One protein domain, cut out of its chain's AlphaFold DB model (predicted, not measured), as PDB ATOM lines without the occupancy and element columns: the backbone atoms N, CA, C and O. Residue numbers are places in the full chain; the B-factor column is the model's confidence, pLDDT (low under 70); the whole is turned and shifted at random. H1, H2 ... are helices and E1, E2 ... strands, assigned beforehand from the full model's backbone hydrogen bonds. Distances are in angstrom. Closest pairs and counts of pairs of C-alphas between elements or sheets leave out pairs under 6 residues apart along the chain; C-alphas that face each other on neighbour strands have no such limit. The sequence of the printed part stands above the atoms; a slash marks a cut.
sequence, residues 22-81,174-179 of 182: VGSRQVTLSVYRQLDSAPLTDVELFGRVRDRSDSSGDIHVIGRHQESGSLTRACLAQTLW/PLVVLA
ATOM      1  N   VAL A  22     265.244 161.969 155.666       67.06
ATOM      2  CA  VAL A  22     266.180 163.093 155.535       67.06
ATOM      3  C   VAL A  22     267.547 162.608 156.012       67.06
ATOM      4  O   VAL A  22     267.757 162.338 157.198       67.06
ATOM      5  N   GLY A  23     268.471 162.420 155.066       74.94
ATOM      6  CA  GLY A  23     269.720 161.701 155.321       74.94
ATOM      7  C   GLY A  23     269.443 160.261 155.766       74.94
ATOM      8  O   GLY A  23     268.761 159.513 155.071       74.94
ATOM      9  N   SER A  24     269.946 159.878 156.943       74.19
ATOM     10  CA  SER A  24     269.729 158.553 157.547       74.19
ATOM     11  C   SER A  24     268.549 158.491 158.523       74.19
ATOM     12  O   SER A  24     268.326 157.451 159.144       74.19
ATOM     13  N   ARG A  25     267.793 159.585 158.697       69.88
ATOM     14  CA  ARG A  25     266.717 159.673 159.692       69.88
ATOM     15  C   ARG A  25     265.344 159.714 159.038       69.88
ATOM     16  O   ARG A  25     265.120 160.446 158.078       69.88
ATOM     17  N   GLN A  26     264.417 158.962 159.617       78.50
ATOM     18  CA  GLN A  26     263.001 159.035 159.285       78.50
ATOM     19  C   GLN A  26     262.383 160.310 159.866       78.50
ATOM     20  O   GLN A  26     262.572 160.624 161.043       78.50
ATOM     21  N   VAL A  27     261.587 161.007 159.058       76.38
ATOM     22  CA  VAL A  27     260.743 162.102 159.533       76.38
ATOM     23  C   VAL A  27     259.471 161.508 160.126       76.38
ATOM     24  O   VAL A  27     258.615 160.971 159.422       76.38
ATOM     25  N   THR A  28     259.365 161.570 161.450       82.50
ATOM     26  CA  THR A  28     258.161 161.179 162.187       82.50
ATOM     27  C   THR A  28     257.129 162.307 162.173       82.50
ATOM     28  O   THR A  28     257.448 163.466 161.901       82.50
ATOM     29  N   LEU A  29     255.882 161.993 162.539       80.62
ATOM     30  CA  LEU A  29     254.828 163.003 162.690       80.62
ATOM     31  C   LEU A  29     255.191 164.084 163.723       80.62
ATOM     32  O   LEU A  29     254.877 165.254 163.523       80.62
ATOM     33  N   SER A  30     255.866 163.704 164.812       81.12
ATOM     34  CA  SER A  30     256.311 164.649 165.841       81.12
ATOM     35  C   SER A  30     257.359 165.625 165.310       81.12
ATOM     36  O   SER A  30     257.238 166.819 165.561       81.12
ATOM     37  N   VAL A  31     258.330 165.138 164.532       82.69
ATOM     38  CA  VAL A  31     259.342 165.985 163.887       82.69
ATOM     39  C   VAL A  31     258.690 166.906 162.864       82.69
ATOM     40  O   VAL A  31     258.937 168.105 162.895       82.69
ATOM     41  N   TYR A  32     257.802 166.377 162.017       85.88
ATOM     42  CA  TYR A  32     257.057 167.174 161.041       85.88
ATOM     43  C   TYR A  32     256.342 168.373 161.686       85.88
ATOM     44  O   TYR A  32     256.441 169.493 161.191       85.88
ATOM     45  N   ARG A  33     255.652 168.161 162.813       85.44
ATOM     46  CA  ARG A  33     254.914 169.230 163.507       85.44
ATOM     47  C   ARG A  33     255.808 170.288 164.150       85.44
ATOM     48  O   ARG A  33     255.319 171.378 164.430       85.44
ATOM     49  N   GLN A  34     257.077 169.967 164.390       87.62
ATOM     50  CA  GLN A  34     258.072 170.889 164.939       87.62
ATOM     51  C   GLN A  34     258.811 171.683 163.856       87.62
ATOM     52  O   GLN A  34     259.568 172.583 164.200       87.62
ATOM     53  N   LEU A  35     258.615 171.364 162.571       88.81
ATOM     54  CA  LEU A  35     259.251 172.105 161.486       88.81
ATOM     55  C   LEU A  35     258.707 173.531 161.395       88.81
ATOM     56  O   LEU A  35     257.492 173.765 161.489       88.81
ATOM     57  N   ASP A  36     259.622 174.450 161.104       91.38
ATOM     58  CA  ASP A  36     259.295 175.824 160.761       91.38
ATOM     59  C   ASP A  36     258.455 175.876 159.483       91.38
ATOM     60  O   ASP A  36     258.601 175.053 158.569       91.38
ATOM     61  N   SER A  37     257.552 176.852 159.437       89.12
ATOM     62  CA  SER A  37     256.721 177.107 158.266       89.12
ATOM     63  C   SER A  37     257.399 178.126 157.359       89.12
ATOM     64  O   SER A  37     257.830 179.171 157.837       89.12
ATOM     65  N   ALA A  38     257.423 177.862 156.055       87.50
ATOM     66  CA  ALA A  38     257.914 178.801 155.046       87.50
ATOM     67  C   ALA A  38     256.882 178.993 153.916       87.50
ATOM     68  O   ALA A  38     256.042 178.108 153.703       87.50
ATOM     69  N   PRO A  39     256.908 180.132 153.193       84.38
ATOM     70  CA  PRO A  39     256.100 180.322 151.992       84.38
ATOM     71  C   PRO A  39     256.413 179.253 150.945       84.38
ATOM     72  O   PRO A  39     257.564 178.865 150.769       84.38
ATOM     73  N   LEU A  40     255.399 178.794 150.210       81.69
ATOM     74  CA  LEU A  40     255.574 177.727 149.218       81.69
ATOM     75  C   LEU A  40     256.602 178.083 148.127       81.69
ATOM     76  O   LEU A  40     257.277 177.196 147.613       81.69
ATOM     77  N   THR A  41     256.723 179.367 147.787       83.94
ATOM     78  CA  THR A  41     257.672 179.888 146.791       83.94
ATOM     79  C   THR A  41     259.130 179.684 147.181       83.94
ATOM     80  O   THR A  41     259.982 179.552 146.304       83.94
ATOM     81  N   ASP A  42     259.405 179.591 148.481       86.31
ATOM     82  CA  ASP A  42     260.760 179.617 149.037       86.31
ATOM     83  C   ASP A  42     261.237 178.202 149.396       86.31
ATOM     84  O   ASP A  42     262.282 178.006 150.023       86.31
ATOM     85  N   VAL A  43     260.450 177.189 149.022       84.19
ATOM     86  CA  VAL A  43     260.635 175.804 149.439       84.19
ATOM     87  C   VAL A  43     260.797 174.899 148.224       84.19
ATOM     88  O   VAL A  43     259.913 174.762 147.383       84.19
ATOM     89  N   GLU A  44     261.933 174.213 148.161       87.19
ATOM     90  CA  GLU A  44     262.169 173.111 147.234       87.19
ATOM     91  C   GLU A  44     261.472 171.848 147.760       87.19
ATOM     92  O   GLU A  44     261.882 171.255 148.762       87.19
ATOM     93  N   LEU A  45     260.378 171.454 147.111       84.94
ATOM     94  CA  LEU A  45     259.491 170.392 147.584       84.94
ATOM     95  C   LEU A  45     260.052 168.999 147.301       84.94
ATOM     96  O   LEU A  45     260.452 168.699 146.179       84.94
ATOM     97  N   PHE A  46     259.964 168.104 148.285       81.31
ATOM     98  CA  PHE A  46     260.348 166.700 148.096       81.31
ATOM     99  C   PHE A  46     259.340 165.693 148.661       81.31
ATOM    100  O   PHE A  46     259.436 164.500 148.371       81.31
ATOM    101  N   GLY A  47     258.343 166.137 149.434       78.19
ATOM    102  CA  GLY A  47     257.329 165.237 149.971       78.19
ATOM    103  C   GLY A  47     256.007 165.912 150.285       78.19
ATOM    104  O   GLY A  47     255.936 167.111 150.542       78.19
ATOM    105  N   ARG A  48     254.942 165.107 150.291       83.81
ATOM    106  CA  ARG A  48     253.602 165.527 150.704       83.81
ATOM    107  C   ARG A  48     253.174 164.755 151.943       83.81
ATOM    108  O   ARG A  48     253.291 163.530 151.979       83.81
ATOM    109  N   VAL A  49     252.631 165.469 152.922       80.06
ATOM    110  CA  VAL A  49     252.162 164.918 154.193       80.06
ATOM    111  C   VAL A  49     250.672 165.146 154.349       80.06
ATOM    112  O   VAL A  49     250.147 166.227 154.098       80.06
ATOM    113  N   ARG A  50     249.981 164.103 154.803       76.69
ATOM    114  CA  ARG A  50     248.600 164.216 155.269       76.69
ATOM    115  C   ARG A  50     248.577 164.097 156.785       76.69
ATOM    116  O   ARG A  50     248.599 162.983 157.306       76.69
ATOM    117  N   ASP A  51     248.535 165.234 157.477       78.19
ATOM    118  CA  ASP A  51     248.347 165.247 158.928       78.19
ATOM    119  C   ASP A  51     246.858 165.088 159.249       78.19
ATOM    120  O   ASP A  51     246.051 165.977 158.995       78.19
ATOM    121  N   ARG A  52     246.473 163.929 159.793       73.56
ATOM    122  CA  ARG A  52     245.073 163.654 160.149       73.56
ATOM    123  C   ARG A  52     244.574 164.468 161.340       73.56
ATOM    124  O   ARG A  52     243.367 164.482 161.562       73.56
ATOM    125  N   SER A  53     245.457 165.089 162.125       72.62
ATOM    126  CA  SER A  53     245.003 165.981 163.197       72.62
ATOM    127  C   SER A  53     244.664 167.376 162.704       72.62
ATOM    128  O   SER A  53     244.118 168.149 163.485       72.62
ATOM    129  N   ASP A  54     245.036 167.722 161.471       71.19
ATOM    130  CA  ASP A  54     244.694 169.021 160.923       71.19
ATOM    131  C   ASP A  54     243.279 168.982 160.337       71.19
ATOM    132  O   ASP A  54     242.989 168.260 159.378       71.19
ATOM    133  N   SER A  55     242.377 169.735 160.963       65.69
ATOM    134  CA  SER A  55     240.973 169.825 160.571       65.69
ATOM    135  C   SER A  55     240.747 170.752 159.381       65.69
ATOM    136  O   SER A  55     239.667 170.700 158.791       65.69
ATOM    137  N   SER A  56     241.742 171.557 158.989       68.31
ATOM    138  CA  SER A  56     241.642 172.400 157.793       68.31
ATOM    139  C   SER A  56     241.514 171.562 156.520       68.31
ATOM    140  O   SER A  56     240.933 171.995 155.530       68.31
ATOM    141  N   GLY A  57     242.024 170.324 156.562       67.69
ATOM    142  CA  GLY A  57     242.161 169.437 155.415       67.69
ATOM    143  C   GLY A  57     243.068 170.014 154.325       67.69
ATOM    144  O   GLY A  57     242.971 169.592 153.169       67.69
ATOM    145  N   ASP A  58     243.908 170.980 154.679       75.00
ATOM    146  CA  ASP A  58     244.912 171.527 153.790       75.00
ATOM    147  C   ASP A  58     245.926 170.457 153.387       75.00
ATOM    148  O   ASP A  58     246.152 169.452 154.076       75.00
ATOM    149  N   ILE A  59     246.543 170.670 152.228       77.25
ATOM    150  CA  ILE A  59     247.620 169.805 151.771       77.25
ATOM    151  C   ILE A  59     248.919 170.351 152.339       77.25
ATOM    152  O   ILE A  59     249.366 171.437 151.975       77.25
ATOM    153  N   HIS A  60     249.559 169.558 153.188       84.50
ATOM    154  CA  HIS A  60     250.863 169.905 153.726       84.50
ATOM    155  C   HIS A  60     251.964 169.293 152.883       84.50
ATOM    156  O   HIS A  60     251.889 168.142 152.444       84.50
ATOM    157  N   VAL A  61     253.010 170.069 152.662       86.75
ATOM    158  CA  VAL A  61     254.197 169.642 151.933       86.75
ATOM    159  C   VAL A  61     255.432 169.909 152.773       86.75
ATOM    160  O   VAL A  61     255.455 170.803 153.618       86.75
ATOM    161  N   ILE A  62     256.452 169.089 152.561       88.06
ATOM    162  CA  ILE A  62     257.758 169.232 153.192       88.06
ATOM    163  C   ILE A  62     258.768 169.500 152.091       88.06
ATOM    164  O   ILE A  62     258.737 168.879 151.018       88.06
ATOM    165  N   GLY A  63     259.672 170.419 152.386       89.12
ATOM    166  CA  GLY A  63     260.747 170.756 151.490       89.12
ATOM    167  C   GLY A  63     261.961 171.313 152.206       89.12
ATOM    168  O   GLY A  63     262.057 171.318 153.435       89.12
ATOM    169  N   ARG A  64     262.913 171.753 151.397       91.12
ATOM    170  CA  ARG A  64     264.103 172.456 151.847       91.12
ATOM    171  C   ARG A  64     263.934 173.939 151.546       91.12
ATOM    172  O   ARG A  64     263.639 174.298 150.410       91.12
ATOM    173  N   HIS A  65     264.133 174.793 152.541       91.06
ATOM    174  CA  HIS A  65     264.174 176.232 152.326       91.06
ATOM    175  C   HIS A  65     265.361 176.587 151.427       91.06
ATOM    176  O   HIS A  65     266.481 176.134 151.675       91.06
ATOM    177  N   GLN A  66     265.115 177.364 150.375       88.69
ATOM    178  CA  GLN A  66     266.093 177.581 149.308       88.69
ATOM    179  C   GLN A  66     267.341 178.326 149.795       88.69
ATOM    180  O   GLN A  66     268.452 177.948 149.433       88.69
ATOM    181  N   GLU A  67     267.177 179.340 150.648       91.19
ATOM    182  CA  GLU A  67     268.304 180.161 151.108       91.19
ATOM    183  C   GLU A  67     269.059 179.526 152.278       91.19
ATOM    184  O   GLU A  67     270.284 179.439 152.272       91.19
ATOM    185  N   SER A  68     268.328 179.071 153.298       90.75
ATOM    186  CA  SER A  68     268.944 178.556 154.530       90.75
ATOM    187  C   SER A  68     269.312 177.075 154.449       90.75
ATOM    188  O   SER A  68     270.060 176.580 155.288       90.75
ATOM    189  N   GLY A  69     268.749 176.336 153.487       88.81
ATOM    190  CA  GLY A  69     268.884 174.884 153.403       88.81
ATOM    191  C   GLY A  69     268.150 174.120 154.512       88.81
ATOM    192  O   GLY A  69     268.289 172.899 154.602       88.81
ATOM    193  N   SER A  70     267.381 174.809 155.360       89.62
ATOM    194  CA  SER A  70     266.661 174.208 156.486       89.62
ATOM    195  C   SER A  70     265.505 173.336 156.007       89.62
ATOM    196  O   SER A  70     264.879 173.607 154.986       89.62
ATOM    197  N   LEU A  71     265.191 172.300 156.779       88.94
ATOM    198  CA  LEU A  71     264.004 171.484 156.561       88.94
ATOM    199  C   LEU A  71     262.766 172.254 157.030       88.94
ATOM    200  O   LEU A  71     262.688 172.617 158.203       88.94
ATOM    201  N   THR A  72     261.803 172.483 156.140       91.44
ATOM    202  CA  THR A  72     260.609 173.281 156.442       91.44
ATOM    203  C   THR A  72     259.340 172.602 155.949       91.44
ATOM    204  O   THR A  72     259.359 171.708 155.093       91.44
ATOM    205  N   ARG A  73     258.211 173.030 156.512       90.81
ATOM    206  CA  ARG A  73     256.882 172.696 156.004       90.81
ATOM    207  C   ARG A  73     256.246 173.904 155.328       90.81
ATOM    208  O   ARG A  73     256.490 175.045 155.710       90.81
ATOM    209  N   ALA A  74     255.397 173.635 154.348       87.56
ATOM    210  CA  ALA A  74     254.526 174.628 153.738       87.56
ATOM    211  C   ALA A  74     253.108 174.061 153.630       87.56
ATOM    212  O   ALA A  74     252.905 172.848 153.517       87.56
ATOM    213  N   CYS A  75     252.124 174.952 153.679       83.75
ATOM    214  CA  CYS A  75     250.713 174.608 153.591       83.75
ATOM    215  C   CYS A  75     250.138 175.125 152.271       83.75
ATOM    216  O   CYS A  75     250.323 176.290 151.916       83.75
ATOM    217  N   LEU A  76     249.424 174.257 151.558       74.00
ATOM    218  CA  LEU A  76     248.520 174.654 150.493       74.00
ATOM    219  C   LEU A  76     247.098 174.707 151.036       74.00
ATOM    220  O   LEU A  76     246.472 173.665 151.249       74.00
ATOM    221  N   ALA A  77     246.598 175.931 151.207       65.00
ATOM    222  CA  ALA A  77     245.217 176.182 151.587       65.00
ATOM    223  C   ALA A  77     244.250 175.496 150.607       65.00
ATOM    224  O   ALA A  77     244.421 175.597 149.386       65.00
ATOM    225  N   GLN A  78     243.201 174.848 151.123       52.59
ATOM    226  CA  GLN A  78     242.152 174.214 150.311       52.59
ATOM    227  C   GLN A  78     241.498 175.150 149.284       52.59
ATOM    228  O   GLN A  78     240.985 174.677 148.278       52.59
ATOM    229  N   THR A  79     241.549 176.472 149.460       49.09
ATOM    230  CA  THR A  79     241.086 177.437 148.445       49.09
ATOM    231  C   THR A  79     241.839 177.337 147.113       49.09
ATOM    232  O   THR A  79     241.326 177.789 146.092       49.09
ATOM    233  N   LEU A  80     243.022 176.713 147.091       43.59
ATOM    234  CA  LEU A  80     243.803 176.426 145.883       43.59
ATOM    235  C   LEU A  80     243.558 175.011 145.323       43.59
ATOM    236  O   LEU A  80     244.102 174.669 144.274       43.59
ATOM    237  N   TRP A  81     242.741 174.194 145.996       40.06
ATOM    238  CA  TRP A  81     242.438 172.814 145.619       40.06
ATOM    239  C   TRP A  81     240.919 172.588 145.655       40.06
ATOM    240  O   TRP A  81     240.368 172.328 146.725       40.06
ATOM    241  N   PRO A 174     256.051 161.846 146.409       61.75
ATOM    242  CA  PRO A 174     255.584 160.757 147.249       61.75
ATOM    243  C   PRO A 174     254.598 161.285 148.301       61.75
ATOM    244  O   PRO A 174     254.884 162.233 149.038       61.75
ATOM    245  N   LEU A 175     253.425 160.650 148.373       65.81
ATOM    246  CA  LEU A 175     252.480 160.858 149.464       65.81
ATOM    247  C   LEU A 175     252.894 159.990 150.649       65.81
ATOM    248  O   LEU A 175     252.918 158.765 150.543       65.81
ATOM    249  N   VAL A 176     253.154 160.634 151.780       58.38
ATOM    250  CA  VAL A 176     253.448 159.966 153.045       58.38
ATOM    251  C   VAL A 176     252.303 160.236 154.014       58.38
ATOM    252  O   VAL A 176     251.965 161.381 154.328       58.38
ATOM    253  N   VAL A 177     251.674 159.159 154.485       56.75
ATOM    254  CA  VAL A 177     250.641 159.230 155.520       56.75
ATOM    255  C   VAL A 177     251.323 159.013 156.863       56.75
ATOM    256  O   VAL A 177     251.671 157.893 157.223       56.75
ATOM    257  N   LEU A 178     251.523 160.099 157.605       57.28
ATOM    258  CA  LEU A 178     252.066 160.035 158.954       57.28
ATOM    259  C   LEU A 178     250.910 159.791 159.932       57.28
ATOM    260  O   LEU A 178     250.183 160.709 160.305       57.28
ATOM    261  N   ALA A 179     250.707 158.532 160.317       49.66
ATOM    262  CA  ALA A 179     249.765 158.168 161.369       49.66
ATOM    263  C   ALA A 179     250.459 158.268 162.734       49.66
ATOM    264  O   ALA A 179     251.523 157.688 162.943       49.66
TER     265      ALA A 179
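AT A GLANCE: This is residues 22 to 81 and 174 to 179 of the 182 residues of an uncharacterized protein of marine sediment metagenome (UniProt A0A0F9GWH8). With little regular structure, the printed part is a small, strongly twisted sheet E1-E2-E3, a meander in which each strand is the antiparallel neighbour of the one before, with short helix H1 on it. Short parallel pairings tie residues 36 to 37 to E3 and 175 to 176 to E1. The 66 printed residues, 26 in named elements H1, E1, E2, E3, are mixed and compact: radius of gyration of the C-alphas 11.4 A, spans 28 by 26 by 20 A.

IN THESE COORDINATES: H1, residues 29 to 34, begins at C-alpha 29 (254.828, 163.003, 162.690). E1 is residues 43 to 49, 14.6 A; E2, 59 to 65, 17.8 A; E3, 71 to 76, 16.9 A, ending at (248.520, 174.654, 150.493).

HOW THE PARTS SIT: Hairpin E1 and E2 has N 44 and O 64 within hydrogen-bond range, 2.8 A; hairpin E2 and E3, N 61 and O 74, 2.9 A. H1, every O i to N i+4 pair within range, is on the sheet at height 9.3 A, only just over none of its strands, with 2 C-alphas falling on E2 and 2 on E3; the closest C-alphas of H1 and E3, Tyr 32 and Arg 73, are 7.5 A apart.

THE WHOLE: The farthest C-alphas, Ser 24 and Thr 79, are 35.5 A apart. Residues 82 to 173 are cut out, a 17.9 A gap between C-alphas. No link is long. Sixteen residues are under pLDDT 70, among them 174 to 179.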